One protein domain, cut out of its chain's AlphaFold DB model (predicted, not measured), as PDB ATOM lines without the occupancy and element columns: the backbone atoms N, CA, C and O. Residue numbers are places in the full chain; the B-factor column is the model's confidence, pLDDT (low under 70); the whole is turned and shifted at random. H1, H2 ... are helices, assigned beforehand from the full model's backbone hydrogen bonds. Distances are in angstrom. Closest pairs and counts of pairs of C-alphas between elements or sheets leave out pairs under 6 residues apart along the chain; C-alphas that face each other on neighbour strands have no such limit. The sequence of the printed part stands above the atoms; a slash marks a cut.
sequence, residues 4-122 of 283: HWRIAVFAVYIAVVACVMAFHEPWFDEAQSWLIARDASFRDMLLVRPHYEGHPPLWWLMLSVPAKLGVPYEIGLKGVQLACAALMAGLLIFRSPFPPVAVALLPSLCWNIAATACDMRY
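AT A GLANCE: This is residues 4 to 122 of the 283 residues of an uncharacterized protein of Bifidobacterium angulatum (UniProt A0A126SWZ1). Two long helices, H1 and H6, lie side by side running opposite ways; at one end of H6 sits a small head of H2, H3, H4 and H5, in which H2 crosses H5. H8 makes a V with H1, meeting it near their last residues, and residues 101 to 115, of which 101 to 104 belong to H7 and 106 to 115 to H8, stick out. The printed part has 119 residues, is all helix, H1 to H8 in order, with no named strand. It is only just loose, close to compact, with a radius of gyration of the C-alphas of 16.6 A and spans of 45 by 35 by 25 A.

IN THESE COORDINATES: H1, residues 4 to 23, begins at C-alpha 4 (212.281, 217.995, 243.592) and is 29.4 A long. H2 is residues 28 to 39, H3 42 to 47, H4 50 to 53 and H5 58 to 68. H6, residues 73 to 95, is 32.3 A long. H7 is residues 100 to 104; H8, residues 106 to 121, is 22.3 A long and ends at C-alpha 121 (235.868, 230.526, 224.190).

HOW THE PARTS SIT: H1 touches H6 at a shallow tilt of 19 degrees, closest C-alphas Arg 6 and Ile 93, 6.3 A. H5 and H6 form a helical hairpin, closest C-alphas Pro 66 and Gly 76, 5.4 A. H2 touches H5 at a steep tilt of 64 degrees, closest C-alphas Ala 37 and Ser 64, 4.4 A. H3 only just touches H5, with 3 pairs of C-alphas within 8 A. H4 and H7 touch no helix. Residues 116 to 121 of H8 touch residues 20 to 23 of H1, closest C-alphas Phe 23 and Met 120, 5.2 A. Every O i to N i+4 pair is within hydrogen-bond range in H2, H3, H6 and H8; H1 has 15 of 16, H5 5 of 7, H7 0 of 1 but 2 of 2 O i to N i+3 pairs, and H4 is too short for an i+4 pair.

THE WHOLE: The farthest C-alphas, His 4 and Val 48, are 46.6 A apart. The printed part has no cut, and its links are tight. pLDDT is under 70 at residues 99 to 111.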
ATOM      1  N   HIS A   4     212.323 216.984 244.663       76.81
ATOM      2  CA  HIS A   4     212.281 217.995 243.592       76.81
ATOM      3  C   HIS A   4     213.619 218.705 243.368       76.81
ATOM      4  O   HIS A   4     213.992 218.952 242.226       76.81
ATOM      5  N   TRP A   5     214.378 218.976 244.434       77.62
ATOM      6  CA  TRP A   5     215.682 219.631 244.303       77.62
ATOM      7  C   TRP A   5     216.715 218.729 243.611       77.62
ATOM      8  O   TRP A   5     217.512 219.222 242.827       77.62
ATOM      9  N   ARG A   6     216.671 217.405 243.834       81.69
ATOM     10  CA  ARG A   6     217.562 216.440 243.163       81.69
ATOM     11  C   ARG A   6     217.313 216.398 241.659       81.69
ATOM     12  O   ARG A   6     218.259 216.404 240.881       81.69
ATOM     13  N   ILE A   7     216.039 216.398 241.264       87.50
ATOM     14  CA  ILE A   7     215.633 216.461 239.856       87.50
ATOM     15  C   ILE A   7     216.098 217.780 239.234       87.50
ATOM     16  O   ILE A   7     216.703 217.757 238.169       87.50
ATOM     17  N   ALA A   8     215.878 218.909 239.915       83.94
ATOM     18  CA  ALA A   8     216.325 220.213 239.437       83.94
ATOM     19  C   ALA A   8     217.853 220.276 239.268       83.94
ATOM     20  O   ALA A   8     218.329 220.693 238.219       83.94
ATOM     21  N   VAL A   9     218.624 219.801 240.254       83.31
ATOM     22  CA  VAL A   9     220.096 219.750 240.179       83.31
ATOM     23  C   VAL A   9     220.560 218.874 239.019       83.31
ATOM     24  O   VAL A   9     221.437 219.284 238.266       83.31
ATOM     25  N   PHE A  10     219.962 217.694 238.840       85.81
ATOM     26  CA  PHE A  10     220.312 216.813 237.730       85.81
ATOM     27  C   PHE A  10     219.978 217.445 236.371       85.81
ATOM     28  O   PHE A  10     220.811 217.425 235.473       85.81
ATOM     29  N   ALA A  11     218.805 218.069 236.232       88.88
ATOM     30  CA  ALA A  11     218.414 218.757 235.004       88.88
ATOM     31  C   ALA A  11     219.361 219.920 234.667       88.88
ATOM     32  O   ALA A  11     219.802 220.039 233.525       88.88
ATOM     33  N   VAL A  12     219.728 220.736 235.662       86.06
ATOM     34  CA  VAL A  12     220.705 221.823 235.495       86.06
ATOM     35  C   VAL A  12     222.078 221.268 235.116       86.06
ATOM     36  O   VAL A  12     222.699 221.786 234.194       86.06
ATOM     37  N   TYR A  13     222.534 220.195 235.768       86.31
ATOM     38  CA  TYR A  13     223.799 219.539 235.435       86.31
ATOM     39  C   TYR A  13     223.833 219.081 233.972       86.31
ATOM     40  O   TYR A  13     224.759 219.432 233.246       86.31
ATOM     41  N   ILE A  14     222.800 218.363 233.514       90.69
ATOM     42  CA  ILE A  14     222.706 217.905 232.122       90.69
ATOM     43  C   ILE A  14     222.671 219.086 231.152       90.69
ATOM     44  O   ILE A  14     223.373 219.055 230.145       90.69
ATOM     45  N   ALA A  15     221.903 220.136 231.458       89.69
ATOM     46  CA  ALA A  15     221.823 221.324 230.613       89.69
ATOM     47  C   ALA A  15     223.181 222.030 230.479       89.69
ATOM     48  O   ALA A  15     223.569 222.404 229.374       89.69
ATOM     49  N   VAL A  16     223.926 222.169 231.581       87.50
ATOM     50  CA  VAL A  16     225.274 222.752 231.569       87.50
ATOM     51  C   VAL A  16     226.222 221.881 230.751       87.50
ATOM     52  O   VAL A  16     226.838 222.390 229.824       87.50
ATOM     53  N   VAL A  17     226.302 220.575 231.028       89.25
ATOM     54  CA  VAL A  17     227.206 219.664 230.303       89.25
ATOM     55  C   VAL A  17     226.896 219.652 228.805       89.25
ATOM     56  O   VAL A  17     227.812 219.777 227.997       89.25
ATOM     57  N   ALA A  18     225.620 219.571 228.422       91.06
ATOM     58  CA  ALA A  18     225.209 219.609 227.020       91.06
ATOM     59  C   ALA A  18     225.560 220.946 226.346       91.06
ATOM     60  O   ALA A  18     226.016 220.952 225.203       91.06
ATOM     61  N   CYS A  19     225.398 222.069 227.058       90.62
ATOM     62  CA  CYS A  19     225.800 223.387 226.572       90.62
ATOM     63  C   CYS A  19     227.312 223.442 226.324       90.62
ATOM     64  O   CYS A  19     227.727 223.782 225.222       90.62
ATOM     65  N   VAL A  20     228.137 223.032 227.293       89.19
ATOM     66  CA  VAL A  20     229.602 223.011 227.139       89.19
ATOM     67  C   VAL A  20     230.020 222.115 225.978       89.19
ATOM     68  O   VAL A  20     230.797 222.538 225.127       89.19
ATOM     69  N   MET A  21     229.445 220.915 225.876       90.88
ATOM     70  CA  MET A  21     229.716 219.981 224.780       90.88
ATOM     71  C   MET A  21     229.402 220.558 223.396       90.88
ATOM     72  O   MET A  21     230.053 220.168 222.427       90.88
ATOM     73  N   ALA A  22     228.433 221.470 223.275       90.38
ATOM     74  CA  ALA A  22     228.107 222.102 221.997       90.38
ATOM     75  C   ALA A  22     229.244 222.998 221.475       90.38
ATOM     76  O   ALA A  22     229.414 223.107 220.263       90.38
ATOM     77  N   PHE A  23     230.041 223.588 222.369       89.75
ATOM     78  CA  PHE A  23     231.177 224.444 222.006       89.75
ATOM     79  C   PHE A  23     232.509 223.688 222.031       89.75
ATOM     80  O   PHE A  23     233.339 223.891 221.144       89.75
ATOM     81  N   HIS A  24     232.668 222.764 222.986       89.56
ATOM     82  CA  HIS A  24     233.903 222.014 223.227       89.56
ATOM     83  C   HIS A  24     234.462 221.412 221.944       89.56
ATOM     84  O   HIS A  24     233.749 220.701 221.232       89.56
ATOM     85  N   GLU A  25     235.726 221.677 221.639       90.00
ATOM     86  CA  GLU A  25     236.439 221.026 220.545       90.00
ATOM     87  C   GLU A  25     237.210 219.820 221.087       90.00
ATOM     88  O   GLU A  25     238.070 220.008 221.951       90.00
ATOM     89  N   PRO A  26     236.966 218.599 220.571       92.19
ATOM     90  CA  PRO A  26     237.671 217.437 221.075       92.19
ATOM     91  C   PRO A  26     239.195 217.541 220.950       92.19
ATOM     92  O   PRO A  26     239.721 217.972 219.914       92.19
ATOM     93  N   TRP A  27     239.906 217.107 221.988       90.06
ATOM     94  CA  TRP A  27     241.368 217.078 222.008       90.06
ATOM     95  C   TRP A  27     241.940 215.774 221.434       90.06
ATOM     96  O   TRP A  27     241.232 214.861 221.011       90.06
ATOM     97  N   PHE A  28     243.269 215.709 221.382       90.88
ATOM     98  CA  PHE A  28     244.048 214.577 220.898       90.88
ATOM     99  C   PHE A  28     243.669 213.236 221.543       90.88
ATOM    100  O   PHE A  28     243.557 212.250 220.829       90.88
ATOM    101  N   ASP A  29     243.478 213.170 222.860       92.62
ATOM    102  CA  ASP A  29     243.166 211.934 223.594       92.62
ATOM    103  C   ASP A  29     241.744 211.429 223.304       92.62
ATOM    104  O   ASP A  29     241.517 210.224 223.136       92.62
ATOM    105  N   GLU A  30     240.799 212.355 223.157       95.69
ATOM    106  CA  GLU A  30     239.439 212.087 222.689       95.69
ATOM    107  C   GLU A  30     239.440 211.546 221.247       95.69
ATOM    108  O   GLU A  30     238.815 210.519 220.957       95.69
ATOM    109  N   ALA A  31     240.216 212.173 220.358       95.50
ATOM    110  CA  ALA A  31     240.350 211.748 218.966       95.50
ATOM    111  C   ALA A  31     241.048 210.394 218.842       95.50
ATOM    112  O   ALA A  31     240.547 209.500 218.163       95.50
ATOM    113  N   GLN A  32     242.160 210.209 219.549       95.38
ATOM    114  CA  GLN A  32     242.894 208.952 219.652       95.38
ATOM    115  C   GLN A  32     241.966 207.815 220.101       95.38
ATOM    116  O   GLN A  32     241.918 206.760 219.464       95.38
ATOM    117  N   SER A  33     241.161 208.045 221.143       96.00
ATOM    118  CA  SER A  33     240.187 207.066 221.637       96.00
ATOM    119  C   SER A  33     239.143 206.698 220.585       96.00
ATOM    120  O   SER A  33     238.824 205.517 220.409       96.00
ATOM    121  N   TRP A  34     238.620 207.692 219.867       97.00
ATOM    122  CA  TRP A  34     237.658 207.469 218.794       97.00
ATOM    123  C   TRP A  34     238.257 206.696 217.617       97.00
ATOM    124  O   TRP A  34     237.638 205.758 217.117       97.00
ATOM    125  N   LEU A  35     239.471 207.042 217.194       95.56
ATOM    126  CA  LEU A  35     240.171 206.391 216.085       95.56
ATOM    127  C   LEU A  35     240.497 204.929 216.408       95.56
ATOM    128  O   LEU A  35     240.304 204.056 215.558       95.56
ATOM    129  N   ILE A  36     240.904 204.633 217.648       95.62
ATOM    130  CA  ILE A  36     241.059 203.254 218.126       95.62
ATOM    131  C   ILE A  36     239.718 202.519 218.055       95.62
ATOM    132  O   ILE A  36     239.648 201.438 217.473       95.62
ATOM    133  N   ALA A  37     238.648 203.102 218.597       95.94
ATOM    134  CA  ALA A  37     237.328 202.477 218.610       95.94
ATOM    135  C   ALA A  37     236.783 202.200 217.193       95.94
ATOM    136  O   ALA A  37     236.205 201.136 216.936       95.94
ATOM    137  N   ARG A  38     237.009 203.131 216.261       94.50
ATOM    138  CA  ARG A  38     236.619 203.020 214.851       94.50
ATOM    139  C   ARG A  38     237.422 201.932 214.141       94.50
ATOM    140  O   ARG A  38     236.833 200.998 213.590       94.50
ATOM    141  N   ASP A  39     238.750 201.985 214.231       93.00
ATOM    142  CA  ASP A  39     239.618 201.277 213.286       93.00
ATOM    143  C   ASP A  39     240.274 200.020 213.862       93.00
ATOM    144  O   ASP A  39     240.595 199.095 213.111       93.00
ATOM    145  N   ALA A  40     240.475 199.922 215.177       93.69
ATOM    146  CA  ALA A  40     241.039 198.716 215.772       93.69
ATOM    147  C   ALA A  40     240.058 197.532 215.693       93.69
ATOM    148  O   ALA A  40     238.828 197.686 215.667       93.69
ATOM    149  N   SER A  41     240.614 196.318 215.655       94.50
ATOM    150  CA  SER A  41     239.818 195.103 215.828       94.50
ATOM    151  C   SER A  41     239.387 194.964 217.293       94.50
ATOM    152  O   SER A  41     240.078 195.443 218.192       94.50
ATOM    153  N   PHE A  42     238.282 194.261 217.564       96.75
ATOM    154  CA  PHE A  42     237.888 193.958 218.948       96.75
ATOM    155  C   PHE A  42     238.976 193.187 219.704       96.75
ATOM    156  O   PHE A  42     239.203 193.440 220.884       96.75
ATOM    157  N   ARG A  43     239.717 192.313 219.008       96.38
ATOM    158  CA  ARG A  43     240.887 191.627 219.566       96.38
ATOM    159  C   ARG A  43     241.954 192.622 220.016       96.38
ATOM    160  O   ARG A  43     242.440 192.514 221.136       96.38
ATOM    161  N   ASP A  44     242.310 193.581 219.164       94.88
ATOM    162  CA  ASP A  44     243.322 194.582 219.508       94.88
ATOM    163  C   ASP A  44     242.852 195.467 220.662       94.88
ATOM    164  O   ASP A  44     243.633 195.717 221.574       94.88
ATOM    165  N   MET A  45     241.586 195.899 220.657       95.88
ATOM    166  CA  MET A  45     241.011 196.709 221.736       95.88
ATOM    167  C   MET A  45     241.049 195.992 223.085       95.88
ATOM    168  O   MET A  45     241.326 196.633 224.090       95.88
ATOM    169  N   LEU A  46     240.797 194.682 223.120       96.06
ATOM    170  CA  LEU A  46     240.756 193.908 224.362       96.06
ATOM    171  C   LEU A  46     242.138 193.442 224.835       96.06
ATOM    172  O   LEU A  46     242.378 193.397 226.036       96.06
ATOM    173  N   LEU A  47     243.025 193.063 223.909       95.44
ATOM    174  CA  LEU A  47     244.228 192.284 224.235       95.44
ATOM    175  C   LEU A  47     245.547 192.969 223.878       95.44
ATOM    176  O   LEU A  47     246.597 192.484 224.278       95.44
ATOM    177  N   VAL A  48     245.532 194.050 223.094       94.75
ATOM    178  CA  VAL A  48     246.769 194.690 222.622       94.75
ATOM    179  C   VAL A  48     246.847 196.134 223.084       94.75
ATOM    180  O   VAL A  48     247.804 196.511 223.751       94.75
ATOM    181  N   ARG A  49     245.847 196.952 222.748       94.44
ATOM    182  CA  ARG A  49     245.821 198.387 223.050       94.44
ATOM    183  C   ARG A  49     245.917 198.706 224.552       94.44
ATOM    184  O   ARG A  49     246.679 199.620 224.869       94.44
ATOM    185  N   PRO A  50     245.273 197.965 225.482       94.69
ATOM    186  CA  PRO A  50     245.346 198.287 226.910       94.69
ATOM    187  C   PRO A  50     246.773 198.279 227.474       94.69
ATOM    188  O   PRO A  50     247.076 199.064 228.366       94.69
ATOM    189  N   HIS A  51     247.673 197.454 226.919       93.25
ATOM    190  CA  HIS A  51     249.080 197.414 227.333       93.25
ATOM    191  C   HIS A  51     249.843 198.713 227.040       93.25
ATOM    192  O   HIS A  51     250.839 198.982 227.705       93.25
ATOM    193  N   TYR A  52     249.404 199.493 226.048       93.38
ATOM    194  CA  TYR A  52     250.115 200.690 225.584       93.38
ATOM    195  C   TYR A  52     249.415 201.998 225.962       93.38
ATOM    196  O   TYR A  52     250.075 203.020 226.108       93.38
ATOM    197  N   GLU A  53     248.092 201.979 226.117       91.62
ATOM    198  CA  GLU A  53     247.288 203.159 226.477       91.62
ATOM    199  C   GLU A  53     247.083 203.293 227.993       91.62
ATOM    200  O   GLU A  53     246.740 204.361 228.487       91.62
ATOM    201  N   GLY A  54     247.310 202.217 228.755       89.00
ATOM    202  CA  GLY A  54     247.296 202.267 230.219       89.00
ATOM    203  C   GLY A  54     245.903 202.360 230.850       89.00
ATOM    204  O   GLY A  54     245.807 202.628 232.047       89.00
ATOM    205  N   HIS A  55     244.827 202.113 230.092       89.50
ATOM    206  CA  HIS A  55     243.459 202.083 230.615       89.50
ATOM    207  C   HIS A  55     242.653 200.852 230.140       89.50
ATOM    208  O   HIS A  55     242.940 200.287 229.081       89.50
ATOM    209  N   PRO A  56     241.623 200.413 230.900       92.06
ATOM    210  CA  PRO A  56     240.756 199.300 230.504       92.06
ATOM    211  C   PRO A  56     239.977 199.571 229.202       92.06
ATOM    212  O   PRO A  56     239.678 200.728 228.890       92.06
ATOM    213  N   PRO A  57     239.558 198.521 228.467       96.12
ATOM    214  CA  PRO A  57     239.001 198.661 227.119       96.12
ATOM    215  C   PRO A  57     237.550 199.158 227.074       96.12
ATOM    216  O   PRO A  57     237.038 199.422 225.990       96.12
ATOM    217  N   LEU A  58     236.869 199.277 228.223       96.19
ATOM    218  CA  LEU A  58     235.439 199.602 228.292       96.19
ATOM    219  C   LEU A  58     235.091 200.878 227.516       96.19
ATOM    220  O   LEU A  58     234.101 200.895 226.789       96.19
ATOM    221  N   TRP A  59     235.924 201.916 227.627       96.69
ATOM    222  CA  TRP A  59     235.724 203.172 226.906       96.69
ATOM    223  C   TRP A  59     235.673 202.963 225.388       96.69
ATOM    224  O   TRP A  59     234.707 203.364 224.741       96.69
ATOM    225  N   TRP A  60     236.640 202.238 224.821       96.81
ATOM    226  CA  TRP A  60     236.644 201.948 223.387       96.81
ATOM    227  C   TRP A  60     235.514 201.024 222.968       96.81
ATOM    228  O   TRP A  60     234.976 201.204 221.884       96.81
ATOM    229  N   LEU A  61     235.119 200.060 223.804       97.75
ATOM    230  CA  LEU A  61     233.984 199.191 223.493       97.75
ATOM    231  C   LEU A  61     232.690 200.004 223.370       97.75
ATOM    232  O   LEU A  61     231.952 199.812 222.405       97.75
ATOM    233  N   MET A  62     232.452 200.956 224.277       97.75
ATOM    234  CA  MET A  62     231.295 201.853 224.194       97.75
ATOM    235  C   MET A  62     231.363 202.751 222.955       97.75
ATOM    236  O   MET A  62     230.380 202.844 222.223       97.75
ATOM    237  N   LEU A  63     232.522 203.356 222.672       97.94
ATOM    238  CA  LEU A  63     232.718 204.189 221.479       97.94
ATOM    239  C   LEU A  63     232.647 203.397 220.169       97.94
ATOM    240  O   LEU A  63     232.244 203.940 219.144       97.94
ATOM    241  N   SER A  64     233.011 202.112 220.183       97.31
ATOM    242  CA  SER A  64     233.065 201.291 218.972       97.31
ATOM    243  C   SER A  64     231.691 201.105 218.341       97.31
ATOM    244  O   SER A  64     231.611 200.943 217.127       97.31
ATOM    245  N   VAL A  65     230.616 201.187 219.136       97.00
ATOM    246  CA  VAL A  65     229.239 201.098 218.644       97.00
ATOM    247  C   VAL A  65     228.936 202.256 217.682       97.00
ATOM    248  O   VAL A  65     228.787 201.987 216.492       97.00
ATOM    249  N   PRO A  66     228.902 203.538 218.104       97.44
ATOM    250  CA  PRO A  66     228.657 204.636 217.173       97.44
ATOM    251  C   PRO A  66     229.770 204.781 216.124       97.44
ATOM    252  O   PRO A  66     229.466 205.047 214.963       97.44
ATOM    253  N   ALA A  67     231.038 204.560 216.490       95.56
ATOM    254  CA  ALA A  67     232.158 204.762 215.572       95.56
ATOM    255  C   ALA A  67     232.132 203.790 214.383       95.56
ATOM    256  O   ALA A  67     232.332 204.208 213.242       95.56
ATOM    257  N   LYS A  68     231.847 202.502 214.618       94.38
ATOM    258  CA  LYS A  68     231.754 201.498 213.545       94.38
ATOM    259  C   LYS A  68     230.427 201.562 212.782       94.38
ATOM    260  O   LYS A  68     230.377 201.099 211.648       94.38
ATOM    261  N   LEU A  69     229.385 202.159 213.367       95.19
ATOM    262  CA  LEU A  69     228.117 202.458 212.687       95.19
ATOM    263  C   LEU A  69     228.180 203.724 211.812       95.19
ATOM    264  O   LEU A  69     227.195 204.057 211.160       95.19
ATOM    265  N   GLY A  70     229.316 204.429 211.785       93.31
ATOM    266  CA  GLY A  70     229.497 205.623 210.958       93.31
ATOM    267  C   GLY A  70     228.827 206.879 211.516       93.31
ATOM    268  O   GLY A  70     228.611 207.834 210.771       93.31
ATOM    269  N   VAL A  71     228.503 206.909 212.815       96.25
ATOM    270  CA  VAL A  71     228.026 208.134 213.471       96.25
ATOM    271  C   VAL A  71     229.132 209.196 213.388       96.25
ATOM    272  O   VAL A  71     230.295 208.866 213.638       96.25
ATOM    273  N   PRO A  72     228.813 210.464 213.063       95.31
ATOM    274  CA  PRO A  72     229.818 211.519 212.996       95.31
ATOM    275  C   PRO A  72     230.605 211.645 214.301       95.31
ATOM    276  O   PRO A  72     230.022 211.556 215.383       95.31
ATOM    277  N   TYR A  73     231.913 211.882 214.179       95.19
ATOM    278  CA  TYR A  73     232.878 211.859 215.282       95.19
ATOM    279  C   TYR A  73     232.386 212.567 216.546       95.19
ATOM    280  O   TYR A  73     232.232 211.935 217.590       95.19
ATOM    281  N   GLU A  74     232.099 213.865 216.447       95.19
ATOM    282  CA  GLU A  74     231.713 214.652 217.615       95.19
ATOM    283  C   GLU A  74     230.381 214.191 218.213       95.19
ATOM    284  O   GLU A  74     230.253 214.121 219.432       95.19
ATOM    285  N   ILE A  75     229.403 213.836 217.372       96.19
ATOM    286  CA  ILE A  75     228.081 213.383 217.821       96.19
ATOM    287  C   ILE A  75     228.208 212.062 218.582       96.19
ATOM    288  O   ILE A  75     227.651 211.916 219.669       96.19
ATOM    289  N   GLY A  76     228.954 211.104 218.031       97.06
ATOM    290  CA  GLY A  76     229.133 209.795 218.645       97.06
ATOM    291  C   GLY A  76     229.951 209.862 219.931       97.06
ATOM    292  O   GLY A  76     229.518 209.330 220.952       97.06
ATOM    293  N   LEU A  77     231.100 210.546 219.901       97.12
ATOM    294  CA  LEU A  77     231.982 210.701 221.060       97.12
ATOM    295  C   LEU A  77     231.257 211.418 222.207       97.12
ATOM    296  O   LEU A  77     231.132 210.869 223.305       97.12
ATOM    297  N   LYS A  78     230.727 212.620 221.942       95.88
ATOM    298  CA  LYS A  78     230.063 213.442 222.964       95.88
ATOM    299  C   LYS A  78     228.767 212.802 223.441       95.88
ATOM    300  O   LYS A  78     228.442 212.907 224.617       95.88
ATOM    301  N   GLY A  79     228.050 212.090 222.569       96.69
ATOM    302  CA  GLY A  79     226.848 211.344 222.936       96.69
ATOM    303  C   GLY A  79     227.128 210.245 223.965       96.69
ATOM    304  O   GLY A  79     226.447 210.174 224.989       96.69
ATOM    305  N   VAL A  80     228.163 209.426 223.743       97.56
ATOM    306  CA  VAL A  80     228.576 208.391 224.710       97.56
ATOM    307  C   VAL A  80     229.075 209.031 226.009       97.56
ATOM    308  O   VAL A  80     228.698 208.588 227.094       97.56
ATOM    309  N   GLN A  81     229.856 210.111 225.923       95.56
ATOM    310  CA  GLN A  81     230.329 210.847 227.097       95.56
ATOM    311  C   GLN A  81     229.178 211.439 227.917       95.56
ATOM    312  O   GLN A  81     229.176 211.309 229.140       95.56
ATOM    313  N   LEU A  82     228.171 212.029 227.265       95.00
ATOM    314  CA  LEU A  82     226.980 212.569 227.919       95.00
ATOM    315  C   LEU A  82     226.176 211.462 228.602       95.00
ATOM    316  O   LEU A  82     225.742 211.645 229.736       95.00
ATOM    317  N   ALA A  83     226.014 210.305 227.955       96.62
ATOM    318  CA  ALA A  83     225.330 209.159 228.548       96.62
ATOM    319  C   ALA A  83     226.054 208.653 229.809       96.62
ATOM    320  O   ALA A  83     225.419 208.453 230.847       96.62
ATOM    321  N   CYS A  84     227.384 208.513 229.756       95.06
ATOM    322  CA  CYS A  84     228.203 208.144 230.911       95.06
ATOM    323  C   CYS A  84     228.116 209.190 232.032       95.06
ATOM    324  O   CYS A  84     227.886 208.836 233.188       95.06
ATOM    325  N   ALA A  85     228.248 210.477 231.698       90.81
ATOM    326  CA  ALA A  85     228.148 211.577 232.652       90.81
ATOM    327  C   ALA A  85     226.768 211.614 233.327       90.81
ATOM    328  O   ALA A  85     226.678 211.700 234.551       90.81
ATOM    329  N   ALA A  86     225.692 211.465 232.550       92.62
ATOM    330  CA  ALA A  86     224.322 211.412 233.047       92.62
ATOM    331  C   ALA A  86     224.083 210.209 233.966       92.62
ATOM    332  O   ALA A  86     223.481 210.361 235.028       92.62
ATOM    333  N   LEU A  87     224.582 209.027 233.595       93.81
ATOM    334  CA  LEU A  87     224.476 207.825 234.419       93.81
ATOM    335  C   LEU A  87     225.214 208.002 235.751       93.81
ATOM    336  O   LEU A  87     224.627 207.780 236.811       93.81
ATOM    337  N   MET A  88     226.473 208.444 235.712       89.38
ATOM    338  CA  MET A  88     227.298 208.621 236.911       89.38
ATOM    339  C   MET A  88     226.744 209.713 237.831       89.38
ATOM    340  O   MET A  88     226.606 209.491 239.036       89.38
ATOM    341  N   ALA A  89     226.354 210.864 237.277       85.69
ATOM    342  CA  ALA A  89     225.718 211.933 238.041       85.69
ATOM    343  C   ALA A  89     224.353 211.504 238.595       85.69
ATOM    344  O   ALA A  89     224.026 211.815 239.740       85.69
ATOM    345  N   GLY A  90     223.571 210.737 237.831       87.50
ATOM    346  CA  GLY A  90     222.296 210.183 238.274       87.50
ATOM    347  C   GLY A  90     222.462 209.225 239.457       87.50
ATOM    348  O   GLY A  90     221.761 209.355 240.463       87.50
ATOM    349  N   LEU A  91     223.427 208.304 239.394       86.69
ATOM    350  CA  LEU A  91     223.761 207.424 240.518       86.69
ATOM    351  C   LEU A  91     224.187 208.239 241.746       86.69
ATOM    352  O   LEU A  91     223.667 208.013 242.839       86.69
ATOM    353  N   LEU A  92     225.049 209.243 241.562       82.81
ATOM    354  CA  LEU A  92     225.518 210.100 242.648       82.81
ATOM    355  C   LEU A  92     224.377 210.882 243.320       82.81
ATOM    356  O   LEU A  92     224.259 210.884 244.542       82.81
ATOM    357  N   ILE A  93     223.515 211.530 242.535       81.38
ATOM    358  CA  ILE A  93     222.458 212.413 243.048       81.38
ATOM    359  C   ILE A  93     221.300 211.614 243.656       81.38
ATOM    360  O   ILE A  93     220.737 212.008 244.684       81.38
ATOM    361  N   PHE A  94     220.911 210.502 243.028       85.31
ATOM    362  CA  PHE A  94     219.704 209.770 243.409       85.31
ATOM    363  C   PHE A  94     219.961 208.557 244.304       85.31
ATOM    364  O   PHE A  94     219.016 208.116 244.962       85.31
ATOM    365  N   ARG A  95     221.187 208.012 244.343       84.44
ATOM    366  CA  ARG A  95     221.495 206.768 245.072       84.44
ATOM    367  C   ARG A  95     222.564 206.912 246.147       84.44
ATOM    368  O   ARG A  95     222.538 206.121 247.085       84.44
ATOM    369  N   SER A  96     223.445 207.906 246.074       79.44
ATOM    370  CA  SER A  96     224.482 208.054 247.097       79.44
ATOM    371  C   SER A  96     223.950 208.672 248.402       79.44
ATOM    372  O   SER A  96     223.090 209.557 248.371       79.44
ATOM    373  N   PRO A  97     224.479 208.255 249.570       76.75
ATOM    374  CA  PRO A  97     224.053 208.742 250.884       76.75
ATOM    375  C   PRO A  97     224.686 210.093 251.275       76.75
ATOM    376  O   PRO A  97     224.629 210.480 252.440       76.75
ATOM    377  N   PHE A  98     225.317 210.809 250.338       71.06
ATOM    378  CA  PHE A  98     226.059 212.030 250.655       71.06
ATOM    379  C   PHE A  98     225.128 213.183 251.075       71.06
ATOM    380  O   PHE A  98     224.073 213.387 250.460       71.06
ATOM    381  N   PRO A  99     225.510 213.970 252.100       69.44
ATOM    382  CA  PRO A  99     224.770 215.165 252.474       69.44
ATOM    383  C   PRO A  99     224.911 216.239 251.379       69.44
ATOM    384  O   PRO A  99     225.944 216.297 250.709       69.44
ATOM    385  N   PRO A 100     223.936 217.156 251.234       64.50
ATOM    386  CA  PRO A 100     224.001 218.258 250.268       64.50
ATOM    387  C   PRO A 100     225.266 219.129 250.381       64.50
ATOM    388  O   PRO A 100     225.636 219.788 249.425       64.50
ATOM    389  N   VAL A 101     225.959 219.108 251.525       60.22
ATOM    390  CA  VAL A 101     227.229 219.820 251.773       60.22
ATOM    391  C   VAL A 101     228.426 219.237 251.015       60.22
ATOM    392  O   VAL A 101     229.371 219.972 250.752       60.22
ATOM    393  N   ALA A 102     228.394 217.980 250.559       63.12
ATOM    394  CA  ALA A 102     229.439 217.451 249.669       63.12
ATOM    395  C   ALA A 102     229.510 218.210 248.319       63.12
ATOM    396  O   ALA A 102     230.515 218.149 247.617       63.12
ATOM    397  N   VAL A 103     228.465 218.986 247.994       51.94
ATOM    398  CA  VAL A 103     228.390 219.929 246.863       51.94
ATOM    399  C   VAL A 103     229.278 221.173 247.079       51.94
ATOM    400  O   VAL A 103     229.620 221.856 246.119       51.94
ATOM    401  N   ALA A 104     229.725 221.455 248.308       51.47
ATOM    402  CA  ALA A 104     230.542 222.620 248.662       51.47
ATOM    403  C   ALA A 104     232.052 222.462 248.374       51.47
ATOM    404  O   ALA A 104     232.857 223.220 248.917       51.47
ATOM    405  N   LEU A 105     232.461 221.546 247.482       61.53
ATOM    406  CA  LEU A 105     233.820 221.470 246.909       61.53
ATOM    407  C   LEU A 105     234.109 222.664 245.962       61.53
ATOM    408  O   LEU A 105     234.634 222.519 244.859       61.53
ATOM    409  N   LEU A 106     233.759 223.870 246.410       52.47
ATOM    410  CA  LEU A 106     233.758 225.154 245.712       52.47
ATOM    411  C   LEU A 106     235.092 225.544 245.051       52.47
ATOM    412  O   LEU A 106     235.037 226.106 243.958       52.47
ATOM    413  N   PRO A 107     236.281 225.201 245.590       55.16
ATOM    414  CA  PRO A 107     237.535 225.427 244.869       55.16
ATOM    415  C   PRO A 107     237.603 224.667 243.532       55.16
ATOM    416  O   PRO A 107     238.107 225.198 242.545       55.16
ATOM    417  N   SER A 108     237.025 223.458 243.469       60.41
ATOM    418  CA  SER A 108     236.889 222.694 242.223       60.41
ATOM    419  C   SER A 108     235.828 223.301 241.299       60.41
ATOM    420  O   SER A 108     235.997 223.280 240.085       60.41
ATOM    421  N   LEU A 109     234.764 223.912 241.836       64.50
ATOM    422  CA  LEU A 109     233.732 224.582 241.030       64.50
ATOM    423  C   LEU A 109     234.250 225.855 240.348       64.50
ATOM    424  O   LEU A 109     233.962 226.053 239.173       64.50
ATOM    425  N   CYS A 110     235.054 226.684 241.020       61.19
ATOM    426  CA  CYS A 110     235.659 227.863 240.387       61.19
ATOM    427  C   CYS A 110     236.622 227.476 239.254       61.19
ATOM    428  O   CYS A 110     236.590 228.088 238.187       61.19
ATOM    429  N   TRP A 111     237.431 226.428 239.457       61.81
ATOM    430  CA  TRP A 111     238.275 225.871 238.397       61.81
ATOM    431  C   TRP A 111     237.443 225.322 237.237       61.81
ATOM    432  O   TRP A 111     237.764 225.585 236.086       61.81
ATOM    433  N   ASN A 112     236.343 224.625 237.532       73.75
ATOM    434  CA  ASN A 112     235.426 224.123 236.511       73.75
ATOM    435  C   ASN A 112     234.741 225.251 235.738       73.75
ATOM    436  O   ASN A 112     234.584 225.121 234.533       73.75
ATOM    437  N   ILE A 113     234.368 226.363 236.379       76.19
ATOM    438  CA  ILE A 113     233.795 227.527 235.683       76.19
ATOM    439  C   ILE A 113     234.845 228.171 234.775       76.19
ATOM    440  O   ILE A 113     234.537 228.490 233.629       76.19
ATOM    441  N   ALA A 114     236.080 228.343 235.256       74.50
ATOM    442  CA  ALA A 114     237.168 228.892 234.449       74.50
ATOM    443  C   ALA A 114     237.513 227.976 233.262       74.50
ATOM    444  O   ALA A 114     237.578 228.457 232.133       74.50
ATOM    445  N   ALA A 115     237.647 226.667 233.495       75.50
ATOM    446  CA  ALA A 115     237.855 225.664 232.453       75.50
ATOM    447  C   ALA A 115     236.690 225.636 231.453       75.50
ATOM    448  O   ALA A 115     236.919 225.732 230.258       75.50
ATOM    449  N   THR A 116     235.443 225.649 231.932       79.56
ATOM    450  CA  THR A 116     234.245 225.726 231.081       79.56
ATOM    451  C   THR A 116     234.252 226.986 230.217       79.56
ATOM    452  O   THR A 116     233.993 226.928 229.020       79.56
ATOM    453  N   ALA A 117     234.564 228.143 230.806       82.19
ATOM    454  CA  ALA A 117     234.649 229.389 230.060       82.19
ATOM    455  C   ALA A 117     235.762 229.338 229.005       82.19
ATOM    456  O   ALA A 117     235.605 229.921 227.937       82.19
ATOM    457  N   CYS A 118     236.873 228.661 229.289       78.75
ATOM    458  CA  CYS A 118     237.941 228.426 228.328       78.75
ATOM    459  C   CYS A 118     237.499 227.499 227.186       78.75
ATOM    460  O   CYS A 118     237.663 227.896 226.036       78.75
ATOM    461  N   ASP A 119     236.877 226.357 227.485       79.25
ATOM    462  CA  ASP A 119     236.375 225.396 226.488       79.25
ATOM    463  C   ASP A 119     235.306 226.007 225.575       79.25
ATOM    464  O   ASP A 119     235.210 225.673 224.399       79.25
ATOM    465  N   MET A 120     234.503 226.939 226.097       82.75
ATOM    466  CA  MET A 120     233.514 227.662 225.294       82.75
ATOM    467  C   MET A 120     234.122 228.781 224.439       82.75
ATOM    468  O   MET A 120     233.518 229.185 223.448       82.75
ATOM    469  N   ARG A 121     235.264 229.352 224.846       82.88
ATOM    470  CA  ARG A 121     235.868 230.526 224.190       82.88
ATOM    471  C   ARG A 121     236.931 230.170 223.164       82.88
ATOM    472  O   ARG A 121     237.184 230.988 222.281       82.88
ATOM    473  N   TYR A 122     237.602 229.036 223.327       81.00
ATOM    474  CA  TYR A 122     238.788 228.704 222.552       81.00
ATOM    475  C   TYR A 122     238.691 227.311 221.950       81.00
ATOM    476  O   TYR A 122     238.408 226.340 222.645       81.00
TER     477      TYR A 122